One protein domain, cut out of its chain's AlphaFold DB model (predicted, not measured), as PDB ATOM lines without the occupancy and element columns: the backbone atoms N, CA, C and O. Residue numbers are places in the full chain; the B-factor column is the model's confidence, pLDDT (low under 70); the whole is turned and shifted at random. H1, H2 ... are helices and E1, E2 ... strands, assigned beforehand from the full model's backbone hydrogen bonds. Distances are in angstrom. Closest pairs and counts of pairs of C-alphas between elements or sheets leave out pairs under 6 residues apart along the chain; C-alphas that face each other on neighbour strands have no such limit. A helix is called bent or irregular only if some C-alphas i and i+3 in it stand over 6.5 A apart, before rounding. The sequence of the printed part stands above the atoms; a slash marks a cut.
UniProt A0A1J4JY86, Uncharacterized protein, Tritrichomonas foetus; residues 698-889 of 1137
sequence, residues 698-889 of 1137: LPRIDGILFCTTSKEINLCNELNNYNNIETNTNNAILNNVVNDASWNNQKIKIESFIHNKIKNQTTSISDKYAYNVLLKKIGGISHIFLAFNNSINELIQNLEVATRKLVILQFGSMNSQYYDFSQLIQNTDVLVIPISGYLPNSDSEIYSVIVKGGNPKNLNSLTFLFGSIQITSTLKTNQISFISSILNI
ATOM      1  N   LEU A 698      67.171   8.355  83.945       43.81
ATOM      2  CA  LEU A 698      66.514   7.273  84.726       43.81
ATOM      3  C   LEU A 698      65.106   7.745  85.219       43.81
ATOM      4  O   LEU A 698      64.774   8.922  85.045       43.81
ATOM      5  N   PRO A 699      64.287   6.889  85.878       42.81
ATOM      6  CA  PRO A 699      64.100   7.093  87.326       42.81
ATOM      7  C   PRO A 699      63.994   5.781  88.133       42.81
ATOM      8  O   PRO A 699      62.937   5.151  88.187       42.81
ATOM      9  N   ARG A 700      65.070   5.400  88.834       58.44
ATOM     10  CA  ARG A 700      65.020   4.316  89.827       58.44
ATOM     11  C   ARG A 700      64.129   4.734  90.997       58.44
ATOM     12  O   ARG A 700      64.243   5.850  91.516       58.44
ATOM     13  N   ILE A 701      63.298   3.793  91.437       57.34
ATOM     14  CA  ILE A 701      62.920   3.685  92.844       57.34
ATOM     15  C   ILE A 701      63.846   2.631  93.438       57.34
ATOM     16  O   ILE A 701      63.752   1.450  93.076       57.34
ATOM     17  N   ASP A 702      64.739   3.083  94.312       72.81
ATOM     18  CA  ASP A 702      65.659   2.225  95.046       72.81
ATOM     19  C   ASP A 702      65.110   1.985  96.449       72.81
ATOM     20  O   ASP A 702      64.670   2.905  97.148       72.81
ATOM     21  N   GLY A 703      65.100   0.717  96.841       81.62
ATOM     22  CA  GLY A 703      64.756   0.285  98.182       81.62
ATOM     23  C   GLY A 703      65.991   0.217  99.076       81.62
ATOM     24  O   GLY A 703      67.088  -0.094  98.610       81.62
ATOM     25  N   ILE A 704      65.804   0.402 100.379       84.94
ATOM     26  CA  ILE A 704      66.786   0.001 101.391       84.94
ATOM     27  C   ILE A 704      66.109  -0.952 102.376       84.94
ATOM     28  O   ILE A 704      65.137  -0.579 103.028       84.94
ATOM     29  N   LEU A 705      66.646  -2.164 102.513       85.12
ATOM     30  CA  LEU A 705      66.329  -3.090 103.596       85.12
ATOM     31  C   LEU A 705      67.279  -2.783 104.765       85.12
ATOM     32  O   LEU A 705      68.482  -3.026 104.668       85.12
ATOM     33  N   PHE A 706      66.758  -2.200 105.846       85.88
ATOM     34  CA  PHE A 706      67.552  -1.742 106.989       85.88
ATOM     35  C   PHE A 706      67.269  -2.584 108.238       85.88
ATOM     36  O   PHE A 706      66.165  -2.533 108.777       85.88
ATOM     37  N   CYS A 707      68.269  -3.324 108.726       81.06
ATOM     38  CA  CYS A 707      68.168  -4.121 109.954       81.06
ATOM     39  C   CYS A 707      68.962  -3.486 111.112       81.06
ATOM     40  O   CYS A 707      70.141  -3.143 110.967       81.06
ATOM     41  N   THR A 708      68.311  -3.338 112.271       73.06
ATOM     42  CA  THR A 708      68.835  -2.565 113.419       73.06
ATOM     43  C   THR A 708      69.622  -3.379 114.449       73.06
ATOM     44  O   THR A 708      70.595  -2.854 114.989       73.06
ATOM     45  N   THR A 709      69.277  -4.646 114.723       69.44
ATOM     46  CA  THR A 709      70.031  -5.496 115.666       69.44
ATOM     47  C   THR A 709      70.477  -6.821 115.045       69.44
ATOM     48  O   THR A 709      70.019  -7.239 113.981       69.44
ATOM     49  N   SER A 710      71.388  -7.520 115.726       62.31
ATOM     50  CA  SER A 710      71.946  -8.800 115.275       62.31
ATOM     51  C   SER A 710      70.932  -9.945 115.171       62.31
ATOM     52  O   SER A 710      71.232 -10.938 114.513       62.31
ATOM     53  N   LYS A 711      69.732  -9.816 115.756       64.56
ATOM     54  CA  LYS A 711      68.627 -10.755 115.505       64.56
ATOM     55  C   LYS A 711      68.013 -10.534 114.122       64.56
ATOM     56  O   LYS A 711      67.829 -11.496 113.380       64.56
ATOM     57  N   GLU A 712      67.758  -9.282 113.745       67.81
ATOM     58  CA  GLU A 712      67.175  -8.943 112.443       67.81
ATOM     59  C   GLU A 712      68.200  -9.077 111.307       67.81
ATOM     60  O   GLU A 712      67.802  -9.339 110.180       67.81
ATOM     61  N   ILE A 713      69.513  -9.004 111.578       64.56
ATOM     62  CA  ILE A 713      70.553  -9.303 110.569       64.56
ATOM     63  C   ILE A 713      70.341 -10.687 109.932       64.56
ATOM     64  O   ILE A 713      70.443 -10.813 108.712       64.56
ATOM     65  N   ASN A 714      69.982 -11.712 110.715       63.03
ATOM     66  CA  ASN A 714      69.681 -13.038 110.167       63.03
ATOM     67  C   ASN A 714      68.460 -13.006 109.234       63.03
ATOM     68  O   ASN A 714      68.506 -13.603 108.164       63.03
ATOM     69  N   LEU A 715      67.419 -12.241 109.583       66.94
ATOM     70  CA  LEU A 715      66.260 -12.026 108.715       66.94
ATOM     71  C   LEU A 715      66.642 -11.277 107.426       66.94
ATOM     72  O   LEU A 715      66.242 -11.699 106.347       66.94
ATOM     73  N   CYS A 716      67.445 -10.211 107.503       66.31
ATOM     74  CA  CYS A 716      67.972  -9.523 106.317       66.31
ATOM     75  C   CYS A 716      68.786 -10.474 105.412       66.31
ATOM     76  O   CYS A 716      68.696 -10.383 104.189       66.31
ATOM     77  N   ASN A 717      69.537 -11.422 105.986       64.69
ATOM     78  CA  ASN A 717      70.305 -12.417 105.231       64.69
ATOM     79  C   ASN A 717      69.410 -13.503 104.594       64.69
ATOM     80  O   ASN A 717      69.609 -13.851 103.427       64.69
ATOM     81  N   GLU A 718      68.382 -13.984 105.304       64.81
ATOM     82  CA  GLU A 718      67.341 -14.871 104.754       64.81
ATOM     83  C   GLU A 718      66.540 -14.188 103.635       64.81
ATOM     84  O   GLU A 718      66.248 -14.812 102.612       64.81
ATOM     85  N   LEU A 719      66.239 -12.892 103.781       61.75
ATOM     86  CA  LEU A 719      65.608 -12.051 102.759       61.75
ATOM     87  C   LEU A 719      66.539 -11.742 101.571       61.75
ATOM     88  O   LEU A 719      66.049 -11.443 100.488       61.75
ATOM     89  N   ASN A 720      67.859 -11.877 101.721       59.50
ATOM     90  CA  ASN A 720      68.823 -11.803 100.613       59.50
ATOM     91  C   ASN A 720      69.061 -13.171  99.932       59.50
ATOM     92  O   ASN A 720      69.586 -13.235  98.820       59.50
ATOM     93  N   ASN A 721      68.638 -14.276 100.565       54.53
ATOM     94  CA  ASN A 721      68.882 -15.656 100.119       54.53
ATOM     95  C   ASN A 721      70.386 -16.027 100.081       54.53
ATOM     96  O   ASN A 721      70.828 -16.795  99.224       54.53
ATOM     97  N   TYR A 722      71.186 -15.454 100.993       51.81
ATOM     98  CA  TYR A 722      72.650 -15.566 100.994       51.81
ATOM     99  C   TYR A 722      73.157 -16.470 102.129       51.81
ATOM    100  O   TYR A 722      73.272 -16.054 103.282       51.81
ATOM    101  N   ASN A 723      73.501 -17.716 101.797       39.59
ATOM    102  CA  ASN A 723      74.185 -18.615 102.727       39.59
ATOM    103  C   ASN A 723      75.675 -18.234 102.828       39.59
ATOM    104  O   ASN A 723      76.344 -18.109 101.804       39.59
ATOM    105  N   ASN A 724      76.189 -18.134 104.060       42.22
ATOM    106  CA  ASN A 724      77.555 -17.736 104.446       42.22
ATOM    107  C   ASN A 724      77.867 -16.225 104.378       42.22
ATOM    108  O   ASN A 724      78.554 -15.748 103.476       42.22
ATOM    109  N   ILE A 725      77.486 -15.502 105.435       42.41
ATOM    110  CA  ILE A 725      78.235 -14.338 105.932       42.41
ATOM    111  C   ILE A 725      78.602 -14.654 107.387       42.41
ATOM    112  O   ILE A 725      77.715 -14.880 108.210       42.41
ATOM    113  N   GLU A 726      79.896 -14.725 107.707       39.34
ATOM    114  CA  GLU A 726      80.340 -14.954 109.088       39.34
ATOM    115  C   GLU A 726      80.018 -13.741 109.972       39.34
ATOM    116  O   GLU A 726      80.114 -12.589 109.548       39.34
ATOM    117  N   THR A 727      79.657 -13.989 111.230       38.53
ATOM    118  CA  THR A 727      79.037 -13.019 112.153       38.53
ATOM    119  C   THR A 727      79.986 -11.949 112.723       38.53
ATOM    120  O   THR A 727      79.737 -11.401 113.795       38.53
ATOM    121  N   ASN A 728      81.071 -11.618 112.014       39.81
ATOM    122  CA  ASN A 728      82.131 -10.707 112.457       39.81
ATOM    123  C   ASN A 728      82.488  -9.645 111.399       39.81
ATOM    124  O   ASN A 728      83.517  -9.746 110.735       39.81
ATOM    125  N   THR A 729      81.697  -8.570 111.280       39.34
ATOM    126  CA  THR A 729      82.208  -7.236 110.874       39.34
ATOM    127  C   THR A 729      81.176  -6.129 111.113       39.34
ATOM    128  O   THR A 729      80.232  -5.964 110.350       39.34
ATOM    129  N   ASN A 730      81.399  -5.277 112.120       42.53
ATOM    130  CA  ASN A 730      80.523  -4.125 112.416       42.53
ATOM    131  C   ASN A 730      80.621  -2.958 111.401       42.53
ATOM    132  O   ASN A 730      79.963  -1.942 111.598       42.53
ATOM    133  N   ASN A 731      81.436  -3.096 110.345       42.97
ATOM    134  CA  ASN A 731      81.766  -2.055 109.355       42.97
ATOM    135  C   ASN A 731      81.645  -2.544 107.889       42.97
ATOM    136  O   ASN A 731      82.239  -1.951 106.991       42.97
ATOM    137  N   ALA A 732      80.940  -3.649 107.618       41.31
ATOM    138  CA  ALA A 732      80.799  -4.163 106.253       41.31
ATOM    139  C   ALA A 732      79.715  -3.398 105.467       41.31
ATOM    140  O   ALA A 732      78.528  -3.709 105.569       41.31
ATOM    141  N   ILE A 733      80.124  -2.427 104.640       46.34
ATOM    142  CA  ILE A 733      79.257  -1.864 103.594       46.34
ATOM    143  C   ILE A 733      79.117  -2.918 102.488       46.34
ATOM    144  O   ILE A 733      79.931  -3.005 101.567       46.34
ATOM    145  N   LEU A 734      78.091  -3.757 102.597       50.50
ATOM    146  CA  LEU A 734      77.742  -4.730 101.567       50.50
ATOM    147  C   LEU A 734      77.021  -4.017 100.417       50.50
ATOM    148  O   LEU A 734      75.798  -4.054 100.323       50.50
ATOM    149  N   ASN A 735      77.803  -3.418  99.511       48.12
ATOM    150  CA  ASN A 735      77.370  -2.840  98.224       48.12
ATOM    151  C   ASN A 735      76.848  -3.901  97.221       48.12
ATOM    152  O   ASN A 735      76.989  -3.763  96.007       48.12
ATOM    153  N   ASN A 736      76.251  -4.979  97.725       53.78
ATOM    154  CA  ASN A 736      75.659  -6.044  96.938       53.78
ATOM    155  C   ASN A 736      74.189  -5.697  96.705       53.78
ATOM    156  O   ASN A 736      73.359  -5.864  97.599       53.78
ATOM    157  N   VAL A 737      73.873  -5.240  95.492       56.22
ATOM    158  CA  VAL A 737      72.494  -5.220  94.992       56.22
ATOM    159  C   VAL A 737      71.936  -6.640  95.111       56.22
ATOM    160  O   VAL A 737      72.540  -7.588  94.601       56.22
ATOM    161  N   VAL A 738      70.808  -6.801  95.805       58.78
ATOM    162  CA  VAL A 738      70.114  -8.095  95.881       58.78
ATOM    163  C   VAL A 738      69.684  -8.466  94.464       58.78
ATOM    164  O   VAL A 738      68.978  -7.683  93.835       58.78
ATOM    165  N   ASN A 739      70.113  -9.627  93.943       58.88
ATOM    166  CA  ASN A 739      69.826  -9.965  92.544       58.88
ATOM    167  C   ASN A 739      68.311  -9.978  92.290       58.88
ATOM    168  O   ASN A 739      67.549 -10.445  93.139       58.88
ATOM    169  N   ASP A 740      67.887  -9.499  91.123       61.38
ATOM    170  CA  ASP A 740      66.482  -9.181  90.846       61.38
ATOM    171  C   ASP A 740      65.546 -10.388  91.021       61.38
ATOM    172  O   ASP A 740      64.423 -10.248  91.504       61.38
ATOM    173  N   ALA A 741      66.007 -11.602  90.701       60.38
ATOM    174  CA  ALA A 741      65.240 -12.826  90.928       60.38
ATOM    175  C   ALA A 741      65.163 -13.204  92.421       60.38
ATOM    176  O   ALA A 741      64.149 -13.742  92.864       60.38
ATOM    177  N   SER A 742      66.191 -12.902  93.221       65.31
ATOM    178  CA  SER A 742      66.126 -13.017  94.685       65.31
ATOM    179  C   SER A 742      65.149 -11.986  95.260       65.31
ATOM    180  O   SER A 742      64.222 -12.366  95.972       65.31
ATOM    181  N   TRP A 743      65.265 -10.705  94.876       74.69
ATOM    182  CA  TRP A 743      64.368  -9.646  95.353       74.69
ATOM    183  C   TRP A 743      62.902  -9.934  95.006       74.69
ATOM    184  O   TRP A 743      62.060  -9.922  95.902       74.69
ATOM    185  N   ASN A 744      62.589 -10.301  93.759       75.19
ATOM    186  CA  ASN A 744      61.218 -10.623  93.346       75.19
ATOM    187  C   ASN A 744      60.608 -11.797  94.143       75.19
ATOM    188  O   ASN A 744      59.457 -11.717  94.568       75.19
ATOM    189  N   ASN A 745      61.379 -12.850  94.440       72.44
ATOM    190  CA  ASN A 745      60.910 -13.964  95.279       72.44
ATOM    191  C   ASN A 745      60.617 -13.560  96.738       72.44
ATOM    192  O   ASN A 745      59.844 -14.225  97.426       72.44
ATOM    193  N   GLN A 746      61.249 -12.497  97.236       73.62
ATOM    194  CA  GLN A 746      61.152 -12.054  98.632       73.62
ATOM    195  C   GLN A 746      60.089 -10.959  98.781       73.62
ATOM    196  O   GLN A 746      59.319 -10.972  99.740       73.62
ATOM    197  N   LYS A 747      59.952 -10.105  97.762       81.81
ATOM    198  CA  LYS A 747      58.816  -9.212  97.523       81.81
ATOM    199  C   LYS A 747      57.485  -9.965  97.619       81.81
ATOM    200  O   LYS A 747      56.658  -9.585  98.440       81.81
ATOM    201  N   ILE A 748      57.348 -11.115  96.946       78.75
ATOM    202  CA  ILE A 748      56.158 -11.988  97.040       78.75
ATOM    203  C   ILE A 748      55.860 -12.435  98.488       78.75
ATOM    204  O   ILE A 748      54.695 -12.505  98.888       78.75
ATOM    205  N   LYS A 749      56.881 -12.709  99.318       80.12
ATOM    206  CA  LYS A 749      56.682 -13.062 100.740       80.12
ATOM    207  C   LYS A 749      56.216 -11.862 101.566       80.12
ATOM    208  O   LYS A 749      55.327 -12.009 102.402       80.12
ATOM    209  N   ILE A 750      56.784 -10.681 101.319       81.75
ATOM    210  CA  ILE A 750      56.403  -9.436 102.002       81.75
ATOM    211  C   ILE A 750      54.970  -9.037 101.612       81.75
ATOM    212  O   ILE A 750      54.163  -8.736 102.487       81.75
ATOM    213  N   GLU A 751      54.610  -9.134 100.332       85.88
ATOM    214  CA  GLU A 751      53.246  -8.938  99.822       85.88
ATOM    215  C   GLU A 751      52.264  -9.953 100.444       85.88
ATOM    216  O   GLU A 751      51.196  -9.570 100.923       85.88
ATOM    217  N   SER A 752      52.655 -11.228 100.563       83.44
ATOM    218  CA  SER A 752      51.860 -12.264 101.250       83.44
ATOM    219  C   SER A 752      51.635 -11.955 102.738       83.44
ATOM    220  O   SER A 752      50.524 -12.117 103.249       83.44
ATOM    221  N   PHE A 753      52.662 -11.467 103.441       85.38
ATOM    222  CA  PHE A 753      52.562 -11.010 104.830       85.38
ATOM    223  C   PHE A 753      51.622  -9.802 104.970       85.38
ATOM    224  O   PHE A 753      50.760  -9.789 105.851       85.38
ATOM    225  N   ILE A 754      51.737  -8.824 104.069       87.19
ATOM    226  CA  ILE A 754      50.878  -7.634 104.017       87.19
ATOM    227  C   ILE A 754      49.414  -8.036 103.792       87.19
ATOM    228  O   ILE A 754      48.539  -7.612 104.546       87.19
ATOM    229  N   HIS A 755      49.136  -8.926 102.835       85.25
ATOM    230  CA  HIS A 755      47.790  -9.459 102.610       85.25
ATOM    231  C   HIS A 755      47.216 -10.200 103.828       85.25
ATOM    232  O   HIS A 755      46.013 -10.105 104.079       85.25
ATOM    233  N   ASN A 756      48.047 -10.906 104.602       85.25
ATOM    234  CA  ASN A 756      47.619 -11.538 105.851       85.25
ATOM    235  C   ASN A 756      47.253 -10.483 106.917       85.25
ATOM    236  O   ASN A 756      46.175 -10.546 107.504       85.25
ATOM    237  N   LYS A 757      48.090  -9.450 107.101       84.88
ATOM    238  CA  LYS A 757      47.809  -8.329 108.015       84.88
ATOM    239  C   LYS A 757      46.527  -7.570 107.647       84.88
ATOM    240  O   LYS A 757      45.735  -7.281 108.534       84.88
ATOM    241  N   ILE A 758      46.276  -7.308 106.361       82.12
ATOM    242  CA  ILE A 758      45.042  -6.643 105.894       82.12
ATOM    243  C   ILE A 758      43.794  -7.484 106.218       82.12
ATOM    244  O   ILE A 758      42.784  -6.945 106.670       82.12
ATOM    245  N   LYS A 759      43.861  -8.808 106.012       80.75
ATOM    246  CA  LYS A 759      42.745  -9.741 106.263       80.75
ATOM    247  C   LYS A 759      42.511 -10.048 107.746       80.75
ATOM    248  O   LYS A 759      41.432 -10.517 108.103       80.75
ATOM    249  N   ASN A 760      43.498  -9.817 108.608       78.56
ATOM    250  CA  ASN A 760      43.401 -10.118 110.030       78.56
ATOM    251  C   ASN A 760      42.435  -9.161 110.758       78.56
ATOM    252  O   ASN A 760      42.595  -7.941 110.737       78.56
ATOM    253  N   GLN A 761      41.463  -9.730 111.476       74.12
ATOM    254  CA  GLN A 761      40.456  -8.987 112.241       74.12
ATOM    255  C   GLN A 761      41.033  -8.216 113.443       74.12
ATOM    256  O   GLN A 761      40.396  -7.274 113.904       74.12
ATOM    257  N   THR A 762      42.218  -8.579 113.954       75.75
ATOM    258  CA  THR A 762      42.856  -7.864 115.082       75.75
ATOM    259  C   THR A 762      43.802  -6.736 114.659       75.75
ATOM    260  O   THR A 762      44.336  -6.038 115.517       75.75
ATOM    261  N   THR A 763      44.020  -6.533 113.356       78.19
ATOM    262  CA  THR A 763      44.828  -5.420 112.831       78.19
ATOM    263  C   THR A 763      43.982  -4.146 112.785       78.19
ATOM    264  O   THR A 763      42.850  -4.183 112.297       78.19
ATOM    265  N   SER A 764      44.495  -3.022 113.309       77.75
ATOM    266  CA  SER A 764      43.687  -1.803 113.430       77.75
ATOM    267  C   SER A 764      43.376  -1.187 112.064       77.75
ATOM    268  O   SER A 764      44.066  -1.429 111.077       77.75
ATOM    269  N   ILE A 765      42.331  -0.365 112.006       72.81
ATOM    270  CA  ILE A 765      41.876   0.280 110.768       72.81
ATOM    271  C   ILE A 765      42.966   1.178 110.149       72.81
ATOM    272  O   ILE A 765      43.197   1.115 108.939       72.81
ATOM    273  N   SER A 766      43.688   1.952 110.968       76.69
ATOM    274  CA  SER A 766      44.814   2.777 110.496       76.69
ATOM    275  C   SER A 766      45.954   1.905 109.943       76.69
ATOM    276  O   SER A 766      46.533   2.218 108.902       76.69
ATOM    277  N   ASP A 767      46.202   0.746 110.564       82.69
ATOM    278  CA  ASP A 767      47.221  -0.207 110.111       82.69
ATOM    279  C   ASP A 767      46.816  -0.889 108.802       82.69
ATOM    280  O   ASP A 767      47.632  -0.975 107.890       82.69
ATOM    281  N   LYS A 768      45.558  -1.345 108.666       81.69
ATOM    282  CA  LYS A 768      45.023  -1.917 107.415       81.69
ATOM    283  C   LYS A 768      45.203  -0.938 106.252       81.69
ATOM    284  O   LYS A 768      45.637  -1.341 105.172       81.69
ATOM    285  N   TYR A 769      44.938   0.351 106.477       82.50
ATOM    286  CA  TYR A 769      45.176   1.392 105.479       82.50
ATOM    287  C   TYR A 769      46.670   1.596 105.180       82.50
ATOM    288  O   TYR A 769      47.055   1.582 104.010       82.50
ATOM    289  N   ALA A 770      47.531   1.694 106.197       84.94
ATOM    290  CA  ALA A 770      48.979   1.784 106.003       84.94
ATOM    291  C   ALA A 770      49.547   0.563 105.244       84.94
ATOM    292  O   ALA A 770      50.381   0.725 104.353       84.94
ATOM    293  N   TYR A 771      49.039  -0.646 105.500       86.38
ATOM    294  CA  TYR A 771      49.381  -1.863 104.755       86.38
ATOM    295  C   TYR A 771      48.898  -1.816 103.292       86.38
ATOM    296  O   TYR A 771      49.640  -2.227 102.399       86.38
ATOM    297  N   ASN A 772      47.715  -1.260 103.013       83.31
ATOM    298  CA  ASN A 772      47.236  -1.026 101.642       83.31
ATOM    299  C   ASN A 772      48.096   0.010 100.888       83.31
ATOM    300  O   ASN A 772      48.392  -0.175  99.705       83.31
ATOM    301  N   VAL A 773      48.538   1.084 101.557       83.75
ATOM    302  CA  VAL A 773      49.483   2.063 100.984       83.75
ATOM    303  C   VAL A 773      50.841   1.404 100.715       83.75
ATOM    304  O   VAL A 773      51.405   1.586  99.636       83.75
ATOM    305  N   LEU A 774      51.336   0.592 101.653       85.56
ATOM    306  CA  LEU A 774      52.592  -0.145 101.521       85.56
ATOM    307  C   LEU A 774      52.580  -1.096 100.317       85.56
ATOM    308  O   LEU A 774      53.514  -1.070  99.514       85.56
ATOM    309  N   LEU A 775      51.505  -1.874 100.147       84.31
ATOM    310  CA  LEU A 775      51.325  -2.789  99.016       84.31
ATOM    311  C   LEU A 775      51.450  -2.053  97.670       84.31
ATOM    312  O   LEU A 775      52.230  -2.455  96.808       84.31
ATOM    313  N   LYS A 776      50.762  -0.907  97.530       81.38
ATOM    314  CA  LYS A 776      50.822  -0.053  96.327       81.38
ATOM    315  C   LYS A 776      52.225   0.510  96.040       81.38
ATOM    316  O   LYS A 776      52.487   0.884  94.899       81.38
ATOM    317  N   LYS A 777      53.122   0.620  97.031       81.56
ATOM    318  CA  LYS A 777      54.468   1.209  96.853       81.56
ATOM    319  C   LYS A 777      55.600   0.174  96.761       81.56
ATOM    320  O   LYS A 777      56.546   0.419  96.018       81.56
ATOM    321  N   ILE A 778      55.478  -1.003  97.387       81.06
ATOM    322  CA  ILE A 778      56.420  -2.129  97.195       81.06
ATOM    323  C   ILE A 778      56.446  -2.603  95.737       81.06
ATOM    324  O   ILE A 778      57.517  -2.919  95.212       81.06
ATOM    325  N   GLY A 779      55.297  -2.564  95.051       74.00
ATOM    326  CA  GLY A 779      55.186  -2.898  93.630       74.00
ATOM    327  C   GLY A 779      56.222  -2.194  92.740       74.00
ATOM    328  O   GLY A 779      56.750  -2.827  91.828       74.00
ATOM    329  N   GLY A 780      56.582  -0.942  93.052       75.06
ATOM    330  CA  GLY A 780      57.507  -0.118  92.265       75.06
ATOM    331  C   GLY A 780      58.994  -0.191  92.643       75.06
ATOM    332  O   GLY A 780      59.795   0.462  91.980       75.06
ATOM    333  N   ILE A 781      59.392  -0.935  93.683       79.81
ATOM    334  CA  ILE A 781      60.809  -1.038  94.086       79.81
ATOM    335  C   ILE A 781      61.567  -1.897  93.066       79.81
ATOM    336  O   ILE A 781      61.343  -3.108  92.985       79.81
ATOM    337  N   SER A 782      62.465  -1.258  92.311       73.06
ATOM    338  CA  SER A 782      63.205  -1.880  91.201       73.06
ATOM    339  C   SER A 782      64.467  -2.618  91.654       73.06
ATOM    340  O   SER A 782      64.704  -3.744  91.235       73.06
ATOM    341  N   HIS A 783      65.233  -2.000  92.551       74.00
ATOM    342  CA  HIS A 783      66.458  -2.530  93.144       74.00
ATOM    343  C   HIS A 783      66.356  -2.366  94.661       74.00
ATOM    344  O   HIS A 783      65.674  -1.452  95.132       74.00
ATOM    345  N   ILE A 784      67.038  -3.210  95.439       78.31
ATOM    346  CA  ILE A 784      67.105  -3.052  96.895       78.31
ATOM    347  C   ILE A 784      68.535  -3.228  97.413       78.31
ATOM    348  O   ILE A 784      69.253  -4.154  97.030       78.31
ATOM    349  N   PHE A 785      68.935  -2.304  98.283       77.88
ATOM    350  CA  PHE A 785      70.225  -2.269  98.964       77.88
ATOM    351  C   PHE A 785      70.075  -2.724 100.419       77.88
ATOM    352  O   PHE A 785      69.019  -2.551 101.027       77.88
ATOM    353  N   LEU A 786      71.139  -3.282 100.995       76.94
ATOM    354  CA  LEU A 786      71.170  -3.747 102.384       76.94
ATOM    355  C   LEU A 786      71.921  -2.747 103.267       76.94
ATOM    356  O   LEU A 786      73.048  -2.360 102.961       76.94
ATOM    357  N   ALA A 787      71.311  -2.355 104.385       77.81
ATOM    358  CA  ALA A 787      71.918  -1.473 105.374       77.81
ATOM    359  C   ALA A 787      71.835  -2.073 106.782       77.81
ATOM    360  O   ALA A 787      70.827  -2.662 107.177       77.81
ATOM    361  N   PHE A 788      72.893  -1.867 107.565       77.62
ATOM    362  CA  PHE A 788      73.016  -2.398 108.915       77.62
ATOM    363  C   PHE A 788      73.534  -1.320 109.854       77.62
ATOM    364  O   PHE A 788      74.587  -0.730 109.599       77.62
ATOM    365  N   ASN A 789      72.847  -1.128 110.982       69.56
ATOM    366  CA  ASN A 789      73.362  -0.365 112.117       69.56
ATOM    367  C   ASN A 789      73.850   1.049 111.682       69.56
ATOM    368  O   ASN A 789      73.040   1.916 111.360       69.56
ATOM    369  N   ASN A 790      75.165   1.286 111.602       68.94
ATOM    370  CA  ASN A 790      75.735   2.594 111.256       68.94
ATOM    371  C   ASN A 790      75.792   2.916 109.744       68.94
ATOM    372  O   ASN A 790      75.969   4.084 109.403       68.94
ATOM    373  N   SER A 791      75.658   1.940 108.833       72.94
ATOM    374  CA  SER A 791      75.915   2.163 107.393       72.94
ATOM    375  C   SER A 791      74.808   2.918 106.648       72.94
ATOM    376  O   SER A 791      75.013   3.354 105.518       72.94
ATOM    377  N   ILE A 792      73.633   3.102 107.263       81.81
ATOM    378  CA  ILE A 792      72.438   3.643 106.599       81.81
ATOM    379  C   ILE A 792      72.631   5.060 106.034       81.81
ATOM    380  O   ILE A 792      72.222   5.333 104.909       81.81
ATOM    381  N   ASN A 793      73.289   5.951 106.775       85.31
ATOM    382  CA  ASN A 793      73.504   7.336 106.342       85.31
ATOM    383  C   ASN A 793      74.605   7.450 105.277       85.31
ATOM    384  O   ASN A 793      74.501   8.254 104.354       85.31
ATOM    385  N   GLU A 794      75.626   6.595 105.357       79.50
ATOM    386  CA  GLU A 794      76.651   6.474 104.317       79.50
ATOM    387  C   GLU A 794      76.064   5.903 103.018       79.50
ATOM    388  O   GLU A 794      76.406   6.372 101.936       79.50
ATOM    389  N   LEU A 795      75.114   4.965 103.103       78.88
ATOM    390  CA  LEU A 795      74.355   4.500 101.942       78.88
ATOM    391  C   LEU A 795      73.481   5.622 101.357       78.88
ATOM    392  O   LEU A 795      73.537   5.845 100.154       78.88
ATOM    393  N   ILE A 796      72.742   6.375 102.184       82.31
ATOM    394  CA  ILE A 796      71.919   7.525 101.744       82.31
ATOM    395  C   ILE A 796      72.764   8.601 101.040       82.31
ATOM    396  O   ILE A 796      72.316   9.165 100.043       82.31
ATOM    397  N   GLN A 797      73.987   8.862 101.516       78.44
ATOM    398  CA  GLN A 797      74.932   9.778 100.866       78.44
ATOM    399  C   GLN A 797      75.427   9.260  99.501       78.44
ATOM    400  O   GLN A 797      75.708  10.060  98.611       78.44
ATOM    401  N   ASN A 798      75.559   7.939  99.347       71.00
ATOM    402  CA  ASN A 798      76.125   7.284  98.165       71.00
ATOM    403  C   ASN A 798      75.067   6.735  97.182       71.00
ATOM    404  O   ASN A 798      75.435   6.056  96.222       71.00
ATOM    405  N   LEU A 799      73.774   7.024  97.388       71.31
ATOM    406  CA  LEU A 799      72.722   6.737  96.404       71.31
ATOM    407  C   LEU A 799      73.032   7.429  95.069       71.31
ATOM    408  O   LEU A 799      73.550   8.547  95.032       71.31
ATOM    409  N   GLU A 800      72.704   6.769  93.959       62.78
ATOM    410  CA  GLU A 800      73.004   7.295  92.629       62.78
ATOM    411  C   GLU A 800      72.262   8.610  92.330       62.78
ATOM    412  O   GLU A 800      71.143   8.863  92.783       62.78
ATOM    413  N   VAL A 801      72.863   9.424  91.455       55.62
ATOM    414  CA  VAL A 801      72.423  10.779  91.055       55.62
ATOM    415  C   VAL A 801      71.029  10.810  90.380       55.62
ATOM    416  O   VAL A 801      70.564  11.869  89.971       55.62
ATOM    417  N   ALA A 802      70.336   9.673  90.255       59.09
ATOM    418  CA  ALA A 802      69.036   9.548  89.595       59.09
ATOM    419  C   ALA A 802      67.926   8.862  90.431       59.09
ATOM    420  O   ALA A 802      66.793   8.764  89.951       59.09
ATOM    421  N   THR A 803      68.184   8.465  91.685       64.56
ATOM    422  CA  THR A 803      67.173   7.934  92.629       64.56
ATOM    423  C   THR A 803      66.183   9.025  93.070       64.56
ATOM    424  O   THR A 803      66.434   9.776  94.016       64.56
ATOM    425  N   ARG A 804      65.052   9.175  92.365       76.38
ATOM    426  CA  ARG A 804      64.056  10.239  92.647       76.38
ATOM    427  C   ARG A 804      63.038   9.872  93.727       76.38
ATOM    428  O   ARG A 804      62.406  10.765  94.288       76.38
ATOM    429  N   LYS A 805      62.875   8.583  94.032       84.44
ATOM    430  CA  LYS A 805      62.041   8.092  95.138       84.44
ATOM    431  C   LYS A 805      62.804   7.008  95.895       84.44
ATOM    432  O   LYS A 805      63.396   6.135  95.265       84.44
ATOM    433  N   LEU A 806      62.787   7.078  97.221       86.62
ATOM    434  CA  LEU A 806      63.529   6.199  98.124       86.62
ATOM    435  C   LEU A 806      62.554   5.512  99.084       86.62
ATOM    436  O   LEU A 806      61.780   6.192  99.760       86.62
ATOM    437  N   VAL A 807      62.596   4.179  99.159       89.94
ATOM    438  CA  VAL A 807      61.704   3.393 100.030       89.94
ATOM    439  C   VAL A 807      62.525   2.593 101.037       89.94
ATOM    440  O   VAL A 807      63.256   1.682 100.664       89.94
ATOM    441  N   ILE A 808      62.411   2.920 102.322       90.69
ATOM    442  CA  ILE A 808      63.203   2.300 103.389       90.69
ATOM    443  C   ILE A 808      62.321   1.353 104.203       90.69
ATOM    444  O   ILE A 808      61.400   1.787 104.893       90.69
ATOM    445  N   LEU A 809      62.627   0.060 104.127       89.50
ATOM    446  CA  LEU A 809      61.990  -1.014 104.883       89.50
ATOM    447  C   LEU A 809      62.844  -1.299 106.130       89.50
ATOM    448  O   LEU A 809      63.892  -1.941 106.041       89.50
ATOM    449  N   GLN A 810      62.424  -0.783 107.284       88.88
ATOM    450  CA  GLN A 810      63.135  -0.907 108.559       88.88
ATOM    451  C   GLN A 810      62.661  -2.138 109.351       88.88
ATOM    452  O   GLN A 810      61.465  -2.345 109.551       88.88
ATOM    453  N   PHE A 811      63.610  -2.910 109.880       84.25
ATOM    454  CA  PHE A 811      63.372  -4.044 110.772       84.25
ATOM    455  C   PHE A 811      64.057  -3.809 112.130       84.25
ATOM    456  O   PHE A 811      65.282  -3.653 112.225       84.25
ATOM    457  N   GLY A 812      63.237  -3.770 113.183       79.50
ATOM    458  CA  GLY A 812      63.607  -3.419 114.557       79.50
ATOM    459  C   GLY A 812      63.684  -1.905 114.826       79.50
ATOM    460  O   GLY A 812      63.342  -1.081 113.976       79.50
ATOM    461  N   SER A 813      64.105  -1.547 116.039       82.50
ATOM    462  CA  SER A 813      64.030  -0.196 116.619       82.50
ATOM    463  C   SER A 813      65.346   0.589 116.526       82.50
ATOM    464  O   SER A 813      66.414   0.076 116.860       82.50
ATOM    465  N   MET A 814      65.282   1.872 116.147       81.00
ATOM    466  CA  MET A 814      66.419   2.795 116.254       81.00
ATOM    467  C   MET A 814      66.657   3.216 117.712       81.00
ATOM    468  O   MET A 814      65.828   3.908 118.302       81.00
ATOM    469  N   ASN A 815      67.811   2.842 118.273       73.56
ATOM    470  CA  ASN A 815      68.199   3.205 119.645       73.56
ATOM    471  C   ASN A 815      69.034   4.498 119.709       73.56
ATOM    472  O   ASN A 815      68.697   5.423 120.443       73.56
ATOM    473  N   SER A 816      70.124   4.560 118.935       70.81
ATOM    474  CA  SER A 816      71.087   5.683 118.938       70.81
ATOM    475  C   SER A 816      71.487   6.148 117.529       70.81
ATOM    476  O   SER A 816      72.429   6.922 117.371       70.81
ATOM    477  N   GLN A 817      70.797   5.648 116.504       77.50
ATOM    478  CA  GLN A 817      70.939   6.053 115.104       77.50
ATOM    479  C   GLN A 817      69.793   6.971 114.704       77.50
ATOM    480  O   GLN A 817      68.768   7.015 115.373       77.50
ATOM    481  N   TYR A 818      69.978   7.682 113.599       87.06
ATOM    482  CA  TYR A 818      68.976   8.534 112.975       87.06
ATOM    483  C   TYR A 818      69.150   8.492 111.459       87.06
ATOM    484  O   TYR A 818      70.270   8.306 110.985       87.06
ATOM    485  N   TYR A 819      68.085   8.740 110.702       89.62
ATOM    486  CA  TYR A 819      68.191   9.063 109.279       89.62
ATOM    487  C   TYR A 819      68.674  10.508 109.082       89.62
ATOM    488  O   TYR A 819      68.108  11.433 109.671       89.62
ATOM    489  N   ASP A 820      69.692  10.717 108.243       89.19
ATOM    490  CA  ASP A 820      70.223  12.040 107.885       89.19
ATOM    491  C   ASP A 820      69.977  12.395 106.411       89.19
ATOM    492  O   ASP A 820      70.861  12.371 105.553       89.19
ATOM    493  N   PHE A 821      68.744  12.801 106.112       89.56
ATOM    494  CA  PHE A 821      68.350  13.228 104.766       89.56
ATOM    495  C   PHE A 821      69.009  14.542 104.301       89.56
ATOM    496  O   PHE A 821      68.780  14.965 103.170       89.56
ATOM    497  N   SER A 822      69.860  15.189 105.115       82.69
ATOM    498  CA  SER A 822      70.677  16.319 104.644       82.69
ATOM    499  C   SER A 822      71.815  15.890 103.707       82.69
ATOM    500  O   SER A 822      72.354  16.733 102.992       82.69
ATOM    501  N   GLN A 823      72.133  14.589 103.668       79.44
ATOM    502  CA  GLN A 823      73.147  13.994 102.792       79.44
ATOM    503  C   GLN A 823      72.619  13.597 101.400       79.44
ATOM    504  O   GLN A 823      73.417  13.215 100.546       79.44
ATOM    505  N   LEU A 824      71.306  13.710 101.140       82.50
ATOM    506  CA  LEU A 824      70.724  13.471  99.811       82.50
ATOM    507  C   LEU A 824      71.322  14.432  98.774       82.50
ATOM    508  O   LEU A 824      71.348  15.646  98.990       82.50
ATOM    509  N   ILE A 825      71.761  13.907  97.628       76.31
ATOM    510  CA  ILE A 825      72.480  14.681  96.597       76.31
ATOM    511  C   ILE A 825      71.577  15.325  95.527       76.31
ATOM    512  O   ILE A 825      72.018  16.248  94.843       76.31
ATOM    513  N   GLN A 826      70.312  14.909  95.418       78.88
ATOM    514  CA  GLN A 826      69.294  15.506  94.540       78.88
ATOM    515  C   GLN A 826      67.892  15.427  95.165       78.88
ATOM    516  O   GLN A 826      67.701  14.705  96.139       78.88
ATOM    517  N   ASN A 827      66.913  16.136  94.590       82.56
ATOM    518  CA  ASN A 827      65.519  16.126  95.046       82.56
ATOM    519  C   ASN A 827      64.903  14.715  95.027       82.56
ATOM    520  O   ASN A 827      64.622  14.175  93.953       82.56
ATOM    521  N   THR A 828      64.627  14.172  96.213       84.56
ATOM    522  CA  THR A 828      64.073  12.825  96.414       84.56
ATOM    523  C   THR A 828      62.828  12.865  97.313       84.56
ATOM    524  O   THR A 828      62.784  13.592  98.311       84.56
ATOM    525  N   ASP A 829      61.816  12.065  96.967       87.38
ATOM    526  CA  ASP A 829      60.700  11.713  97.858       87.38
ATOM    527  C   ASP A 829      61.081  10.488  98.703       87.38
ATOM    528  O   ASP A 829      61.511   9.473  98.149       87.38
ATOM    529  N   VAL A 830      60.912  10.552 100.026       90.31
ATOM    530  CA  VAL A 830      61.318   9.475 100.944       90.31
ATOM    531  C   VAL A 830      60.113   8.860 101.658       90.31
ATOM    532  O   VAL A 830      59.279   9.565 102.228       90.31
ATOM    533  N   LEU A 831      60.055   7.529 101.662       91.94
ATOM    534  CA  LEU A 831      59.052   6.716 102.347       91.94
ATOM    535  C   LEU A 831      59.746   5.777 103.347       91.94
ATOM    536  O   LEU A 831      60.542   4.936 102.936       91.94
ATOM    537  N   VAL A 832      59.449   5.903 104.643       91.56
ATOM    538  CA  VAL A 832      60.030   5.078 105.723       91.56
ATOM    539  C   VAL A 832      58.956   4.173 106.328       91.56
ATOM    540  O   VAL A 832      57.874   4.641 106.681       91.56
ATOM    541  N   ILE A 833      59.247   2.873 106.427       90.06
ATOM    542  CA  ILE A 833      58.290   1.826 106.807       90.06
ATOM    543  C   ILE A 833      58.948   0.845 107.795       90.06
ATOM    544  O   ILE A 833      59.694  -0.039 107.364       90.06
ATOM    545  N   PRO A 834      58.676   0.929 109.108       87.12
ATOM    546  CA  PRO A 834      59.065  -0.099 110.068       87.12
ATOM    547  C   PRO A 834      58.104  -1.300 110.020       87.12
ATOM    548  O   PRO A 834      56.902  -1.151 110.229       87.12
ATOM    549  N   ILE A 835      58.620  -2.504 109.757       81.12
ATOM    550  CA  ILE A 835      57.816  -3.721 109.538       81.12
ATOM    551  C   ILE A 835      57.859  -4.631 110.776       81.12
ATOM    552  O   ILE A 835      58.703  -5.522 110.883       81.12
ATOM    553  N   SER A 836      56.933  -4.427 111.717       72.19
ATOM    554  CA  SER A 836      56.843  -5.232 112.945       72.19
ATOM    555  C   SER A 836      56.024  -6.523 112.784       72.19
ATOM    556  O   SER A 836      55.048  -6.610 112.029       72.19
ATOM    557  N   GLY A 837      56.415  -7.567 113.523       66.88
ATOM    558  CA  GLY A 837      55.696  -8.845 113.558       66.88
ATOM    559  C   GLY A 837      55.835  -9.715 112.304       66.88
ATOM    560  O   GLY A 837      54.984 -10.575 112.095       66.88
ATOM    561  N   TYR A 838      56.855  -9.493 111.462       70.44
ATOM    562  CA  TYR A 838      57.198 -10.391 110.343       70.44
ATOM    563  C   TYR A 838      57.826 -11.713 110.826       70.44
ATOM    564  O   TYR A 838      57.715 -12.738 110.157       70.44
ATOM    565  N   LEU A 839      58.453 -11.712 112.009       60.59
ATOM    566  CA  LEU A 839      58.985 -12.909 112.662       60.59
ATOM    567  C   LEU A 839      57.979 -13.467 113.687       60.59
ATOM    568  O   LEU A 839      57.404 -12.692 114.450       60.59
ATOM    569  N   PRO A 840      57.823 -14.801 113.802       47.03
ATOM    570  CA  PRO A 840      56.862 -15.414 114.726       47.03
ATOM    571  C   PRO A 840      57.210 -15.233 116.215       47.03
ATOM    572  O   PRO A 840      56.364 -15.491 117.063       47.03
ATOM    573  N   ASN A 841      58.434 -14.785 116.527       48.81
ATOM    574  CA  ASN A 841      58.943 -14.560 117.885       48.81
ATOM    575  C   ASN A 841      59.358 -13.092 118.140       48.81
ATOM    576  O   ASN A 841      60.100 -12.828 119.084       48.81
ATOM    577  N   SER A 842      58.956 -12.138 117.289       53.19
ATOM    578  CA  SER A 842      59.067 -10.714 117.630       53.19
ATOM    579  C   SER A 842      57.791 -10.283 118.349       53.19
ATOM    580  O   SER A 842      56.734 -10.232 117.713       53.19
ATOM    581  N   ASP A 843      57.897  -9.975 119.641       47.81
ATOM    582  CA  ASP A 843      56.814  -9.364 120.417       47.81
ATOM    583  C   ASP A 843      56.340  -8.042 119.781       47.81
ATOM    584  O   ASP A 843      56.997  -7.467 118.907       47.81
ATOM    585  N   SER A 844      55.168  -7.562 120.204       50.94
ATOM    586  CA  SER A 844      54.458  -6.421 119.610       50.94
ATOM    587  C   SER A 844      55.078  -5.053 119.950       50.94
ATOM    588  O   SER A 844      54.394  -4.158 120.449       50.94
ATOM    589  N   GLU A 845      56.375  -4.885 119.704       59.66
ATOM    590  CA  GLU A 845      57.082  -3.619 119.882       59.66
ATOM    591  C   GLU A 845      56.745  -2.625 118.761       59.66
ATOM    592  O   GLU A 845      56.787  -2.941 117.568       59.66
ATOM    593  N   ILE A 846      56.437  -1.386 119.152       67.56
ATOM    594  CA  ILE A 846      56.281  -0.261 118.227       67.56
ATOM    595  C   ILE A 846      57.686   0.241 117.892       67.56
ATOM    596  O   ILE A 846      58.319   0.904 118.714       67.56
ATOM    597  N   TYR A 847      58.184  -0.092 116.700       81.12
ATOM    598  CA  TYR A 847      59.554   0.240 116.305       81.12
ATOM    599  C   TYR A 847      59.796   1.753 116.286       81.12
ATOM    600  O   TYR A 847      59.012   2.515 115.712       81.12
ATOM    601  N   SER A 848      60.903   2.181 116.897       85.19
ATOM    602  CA  SER A 848      61.327   3.582 116.899       85.19
ATOM    603  C   SER A 848      62.014   3.973 115.590       85.19
ATOM    604  O   SER A 848      62.873   3.257 115.069       85.19
ATOM    605  N   VAL A 849      61.661   5.153 115.088       88.19
ATOM    606  CA  VAL A 849      62.261   5.826 113.936       88.19
ATOM    607  C   VAL A 849      62.779   7.171 114.416       88.19
ATOM    608  O   VAL A 849      62.016   7.977 114.944       88.19
ATOM    609  N   ILE A 850      64.067   7.439 114.217       87.88
ATOM    610  CA  ILE A 850      64.673   8.716 114.595       87.88
ATOM    611  C   ILE A 850      65.135   9.421 113.320       87.88
ATOM    612  O   ILE A 850      65.820   8.834 112.482       87.88
ATOM    613  N   VAL A 851      64.769  10.691 113.155       88.75
ATOM    614  CA  VAL A 851      65.178  11.513 112.005       88.75
ATOM    615  C   VAL A 851      65.917  12.752 112.484       88.75
ATOM    616  O   VAL A 851      65.509  13.423 113.435       88.75
ATOM    617  N   LYS A 852      67.025  13.073 111.820       86.69
ATOM    618  CA  LYS A 852      67.791  14.278 112.112       86.69
ATOM    619  C   LYS A 852      67.044  15.512 111.606       86.69
ATOM    620  O   LYS A 852      66.712  15.602 110.426       86.69
ATOM    621  N   GLY A 853      66.807  16.472 112.495       77.50
ATOM    622  CA  GLY A 853      66.296  17.784 112.093       77.50
ATOM    623  C   GLY A 853      67.309  18.582 111.260       77.50
ATOM    624  O   GLY A 853      68.513  18.317 111.269       77.50
ATOM    625  N   GLY A 854      66.812  19.574 110.528       82.56
ATOM    626  CA  GLY A 854      67.590  20.452 109.662       82.56
ATOM    627  C   GLY A 854      66.749  21.046 108.530       82.56
ATOM    628  O   GLY A 854      65.525  20.936 108.503       82.56
ATOM    629  N   ASN A 855      67.430  21.652 107.555       83.25
ATOM    630  CA  ASN A 855      66.839  22.069 106.281       83.25
ATOM    631  C   ASN A 855      67.473  21.271 105.119       83.25
ATOM    632  O   ASN A 855      68.359  21.796 104.432       83.25
ATOM    633  N   PRO A 856      67.108  19.985 104.945       83.25
ATOM    634  CA  PRO A 856      67.591  19.148 103.849       83.25
ATOM    635  C   PRO A 856      67.073  19.670 102.500       83.25
ATOM    636  O   PRO A 856      65.973  19.338 102.071       83.25
ATOM    637  N   LYS A 857      67.896  20.466 101.801       80.00
ATOM    638  CA  LYS A 857      67.571  21.117 100.509       80.00
ATOM    639  C   LYS A 857      66.989  20.185  99.438       80.00
ATOM    640  O   LYS A 857      66.295  20.657  98.548       80.00
ATOM    641  N   ASN A 858      67.346  18.908  99.524       85.25
ATOM    642  CA  ASN A 858      67.104  17.856  98.546       85.25
ATOM    643  C   ASN A 858      66.017  16.851  98.995       85.25
ATOM    644  O   ASN A 858      65.764  15.862  98.314       85.25
ATOM    645  N   LEU A 859      65.350  17.088 100.130       87.44
ATOM    646  CA  LEU A 859      64.193  16.305 100.568       87.44
ATOM    647  C   LEU A 859      62.911  17.006 100.098       87.44
ATOM    648  O   LEU A 859      62.582  18.082 100.593       87.44
ATOM    649  N   ASN A 860      62.185  16.411  99.148       87.00
ATOM    650  CA  ASN A 860      60.936  17.000  98.653       87.00
ATOM    651  C   ASN A 860      59.734  16.617  99.528       87.00
ATOM    652  O   ASN A 860      58.951  17.479  99.927       87.00
ATOM    653  N   SER A 861      59.600  15.332  99.850       89.00
ATOM    654  CA  SER A 861      58.557  14.824 100.737       89.00
ATOM    655  C   SER A 861      59.098  13.727 101.650       89.00
ATOM    656  O   SER A 861      60.035  13.013 101.289       89.00
ATOM    657  N   LEU A 862      58.518  13.611 102.846       90.38
ATOM    658  CA  LEU A 862      58.848  12.575 103.821       90.38
ATOM    659  C   LEU A 862      57.564  11.943 104.365       90.38
ATOM    660  O   LEU A 862      56.786  12.593 105.060       90.38
ATOM    661  N   THR A 863      57.334  10.677 104.032       91.31
ATOM    662  CA  THR A 863      56.170   9.911 104.496       91.31
ATOM    663  C   THR A 863      56.617   8.770 105.396       91.31
ATOM    664  O   THR A 863      57.560   8.050 105.069       91.31
ATOM    665  N   PHE A 864      55.907   8.580 106.502       90.56
ATOM    666  CA  PHE A 864      56.090   7.451 107.402       90.56
ATOM    667  C   PHE A 864      54.829   6.591 107.416       90.56
ATOM    668  O   PHE A 864      53.720   7.124 107.516       90.56
ATOM    669  N   LEU A 865      55.014   5.273 107.321       89.75
ATOM    670  CA  LEU A 865      53.980   4.280 107.609       89.75
ATOM    671  C   LEU A 865      54.392   3.534 108.880       89.75
ATOM    672  O   LEU A 865      55.515   3.038 108.920       89.75
ATOM    673  N   PHE A 866      53.498   3.398 109.862       88.19
ATOM    674  CA  PHE A 866      53.742   2.745 111.163       88.19
ATOM    675  C   PHE A 866      54.789   3.457 112.058       88.19
ATOM    676  O   PHE A 866      55.382   4.474 111.690       88.19
ATOM    677  N   GLY A 867      55.030   2.899 113.251       83.88
ATOM    678  CA  GLY A 867      56.175   3.221 114.118       83.88
ATOM    679  C   GLY A 867      56.011   4.429 115.051       83.88
ATOM    680  O   GLY A 867      55.046   5.187 114.981       83.88
ATOM    681  N   SER A 868      56.985   4.593 115.951       85.75
ATOM    682  CA  SER A 868      57.103   5.734 116.871       85.75
ATOM    683  C   SER A 868      58.219   6.661 116.394       85.75
ATOM    684  O   SER A 868      59.368   6.236 116.286       85.75
ATOM    685  N   ILE A 869      57.892   7.911 116.071       86.06
ATOM    686  CA  ILE A 869      58.790   8.839 115.374       86.06
ATOM    687  C   ILE A 869      59.309   9.903 116.334       86.06
ATOM    688  O   ILE A 869      58.529  10.623 116.954       86.06
ATOM    689  N   GLN A 870      60.629  10.057 116.379       85.88
ATOM    690  CA  GLN A 870      61.328  11.129 117.080       85.88
ATOM    691  C   GLN A 870      62.116  11.967 116.061       85.88
ATOM    692  O   GLN A 870      62.784  11.426 115.178       85.88
ATOM    693  N   ILE A 871      62.062  13.296 116.168       82.06
ATOM    694  CA  ILE A 871      62.809  14.208 115.289       82.06
ATOM    695  C   ILE A 871      63.720  15.076 116.158       82.06
ATOM    696  O   ILE A 871      63.249  15.750 117.069       82.06
ATOM    697  N   THR A 872      65.031  15.051 115.905       80.44
ATOM    698  CA  THR A 872      66.030  15.565 116.868       80.44
ATOM    699  C   THR A 872      66.130  17.092 116.957       80.44
ATOM    700  O   THR A 872      66.773  17.610 117.867       80.44
ATOM    701  N   SER A 873      65.568  17.824 115.993       77.56
ATOM    702  CA  SER A 873      65.524  19.294 115.943       77.56
ATOM    703  C   SER A 873      64.564  19.762 114.835       77.56
ATOM    704  O   SER A 873      63.915  18.938 114.194       77.56
ATOM    705  N   THR A 874      64.457  21.073 114.596       78.75
ATOM    706  CA  THR A 874      63.572  21.664 113.575       78.75
ATOM    707  C   THR A 874      63.749  21.032 112.192       78.75
ATOM    708  O   THR A 874      64.827  21.157 111.617       78.75
ATOM    709  N   LEU A 875      62.703  20.426 111.620       82.75
ATOM    710  CA  LEU A 875      62.741  19.836 110.273       82.75
ATOM    711  C   LEU A 875      61.987  20.703 109.256       82.75
ATOM    712  O   LEU A 875      60.839  21.087 109.496       82.75
ATOM    713  N   LYS A 876      62.626  20.980 108.113       83.00
ATOM    714  CA  LYS A 876      62.038  21.694 106.968       83.00
ATOM    715  C   LYS A 876      61.942  20.801 105.729       83.00
ATOM    716  O   LYS A 876      62.897  20.097 105.419       83.00
ATOM    717  N   THR A 877      60.812  20.843 105.024       82.38
ATOM    718  CA  THR A 877      60.566  20.134 103.746       82.38
ATOM    719  C   THR A 877      59.307  20.702 103.063       82.38
ATOM    720  O   THR A 877      58.645  21.576 103.625       82.38
ATOM    721  N   ASN A 878      58.946  20.257 101.853       81.31
ATOM    722  CA  ASN A 878      57.693  20.683 101.215       81.31
ATOM    723  C   ASN A 878      56.481  19.896 101.740       81.31
ATOM    724  O   ASN A 878      55.394  20.466 101.846       81.31
ATOM    725  N   GLN A 879      56.652  18.612 102.070       86.44
ATOM    726  CA  GLN A 879      55.566  17.755 102.545       86.44
ATOM    727  C   GLN A 879      56.022  16.751 103.612       86.44
ATOM    728  O   GLN A 879      57.036  16.072 103.441       86.44
ATOM    729  N   ILE A 880      55.219  16.599 104.670       86.94
ATOM    730  CA  ILE A 880      55.314  15.491 105.635       86.94
ATOM    731  C   ILE A 880      53.972  14.753 105.706       86.94
ATOM    732  O   ILE A 880      52.916  15.390 105.689       86.94
ATOM    733  N   SER A 881      54.011  13.424 105.816       88.31
ATOM    734  CA  SER A 881      52.820  12.584 105.996       88.31
ATOM    735  C   SER A 881      53.059  11.504 107.060       88.31
ATOM    736  O   SER A 881      54.066  10.796 107.000       88.31
ATOM    737  N   PHE A 882      52.132  11.349 108.007       86.38
ATOM    738  CA  PHE A 882      52.164  10.338 109.074       86.38
ATOM    739  C   PHE A 882      50.941   9.409 108.966       86.38
ATOM    740  O   PHE A 882      49.811   9.897 108.968       86.38
ATOM    741  N   ILE A 883      51.136   8.090 108.857       85.94
ATOM    742  CA  ILE A 883      50.037   7.124 108.657       85.94
ATOM    743  C   ILE A 883      50.298   5.870 109.503       85.94
ATOM    744  O   ILE A 883      51.286   5.179 109.281       85.94
ATOM    745  N   SER A 884      49.435   5.562 110.477       85.25
ATOM    746  CA  SER A 884      49.702   4.560 111.534       85.25
ATOM    747  C   SER A 884      50.937   4.919 112.404       85.25
ATOM    748  O   SER A 884      51.473   4.114 113.164       85.25
ATOM    749  N   SER A 885      51.411   6.168 112.325       83.50
ATOM    750  CA  SER A 885      52.635   6.618 112.994       83.50
ATOM    751  C   SER A 885      52.347   7.493 114.213       83.50
ATOM    752  O   SER A 885      51.610   8.476 114.131       83.50
ATOM    753  N   ILE A 886      53.002   7.191 115.332       80.62
ATOM    754  CA  ILE A 886      52.916   7.957 116.580       80.62
ATOM    755  C   ILE A 886      54.065   8.967 116.621       80.62
ATOM    756  O   ILE A 886      55.228   8.575 116.669       80.62
ATOM    757  N   LEU A 887      53.768  10.268 116.645       75.94
ATOM    758  CA  LEU A 887      54.792  11.302 116.806       75.94
ATOM    759  C   LEU A 887      55.129  11.497 118.296       75.94
ATOM    760  O   LEU A 887      54.301  11.988 119.064       75.94
ATOM    761  N   ASN A 888      56.341  11.125 118.716       71.56
ATOM    762  CA  ASN A 888      56.787  11.283 120.098       71.56
ATOM    763  C   ASN A 888      57.441  12.660 120.305       71.56
ATOM    764  O   ASN A 888      58.602  12.878 119.955       71.56
ATOM    765  N   ILE A 889      56.678  13.598 120.870       64.31
ATOM    766  CA  ILE A 889      57.135  14.961 121.160       64.31
ATOM    767  C   ILE A 889      57.650  15.029 122.604       64.31
ATOM    768  O   ILE A 889      56.882  15.262 123.547       64.31
TER     769      ILE A 889
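Overview. This is residues 698 to 889 of the 1137 residues of an uncharacterized protein of Tritrichomonas foetus (UniProt A0A1J4JY86). A twisted sheet of six parallel strands runs through the model, with H3 over one face and H4 over the other, while H2 folds back along H3 as its hairpin partner and only grazes the sheet with residues 740 to 744. Along E4, E6 and E8 the chain winds in stacked turns like a short solenoid, with E5, E7 and residues 886 to 887 as a second row over the face away from H3. H1 packs by E1 and E2. The 192 printed residues run E1 H1 H2 H3 E2 H4 E3 E4 E5 E6 E7 E8, mixed helices and strands; the main sheet's order is E2 E1 E3 E4 E6 E8. The whole is compact, with a radius of gyration of the C-alphas of 15.8 A and spans of 39 by 39 by 33 A.

Along the chain. E1, residues 701 to 707, begins at C-alpha 701 (62.920, 3.685, 92.844) and is 19.5 A long. H1 is residues 710 to 720, H2 740 to 759 with 28.3 A, H3 765 to 778 with 20.0 A. E2 is 783 to 788, and H4, 789 to 797, is irregular: C-alphas 790 and 793 are 7.2 A apart. E3 is 805 to 811, E4 828 to 834, E5 848 to 851, E6 859 to 865 and E7 868 to 871. E8, 875 to 883, bends by 103 degrees at residue 878 and ends at C-alpha 883 (50.037, 7.124, 108.657).

Arrangement. E1 pairs with E3 (N 704 and O 807, 2.9 A) and with E2 (N 705 and O 785, 2.8 A). E4 pairs with E3 (N 808 and O 831, 2.8 A) and E6 (N 832 and O 863, 2.9 A); E6 pairs with E8 (N 864 and O 881, 2.9 A). E5 and E7 are parallel neighbours, N 849 and O 868 being 2.8 A apart. There are three layers, helices on both faces of the sheet: H1 and H3 on one, H4 on the other. H3 is over E4 and E6 at a height of 9.2 A, H4 over E2 and E1 at 8.6 A. H1 runs along E1, 4 degrees on the local plane; H2 only grazes the sheet. H2 and H3 form a helical hairpin, a shallow tilt of 18 degrees, opposite ways, with the C-alphas of Ile 758 and Lys 768 closest at 5.0 A. H2 touches H1 with residues 742 to 746 alone; the closest C-alphas, of Leu 719 and Gln 746, are 6.1 A apart. E1, H1 H2 H3 and E2 make a strand-helix-strand unit, two parallel neighbour strands joined through helices; E2, H4 and E3 make a split one, E1 between its strands, its crossover right-handed. Each O i to N i+4 pair is within hydrogen-bond range in H3, against 5 of 7 in H1, 15 of 16 in H2 and 3 of 5 in H4.

Size, cuts and confidence. The C-alphas farthest apart, of Asn 724 and Asn 878, are 43.4 A apart. The printed part has no cut. The links H1 to H2, E3 to E4 and E4 to E5 are long. The mean pLDDT of the printed part is 74.6; 54 residues are under 70, among them 709 to 742.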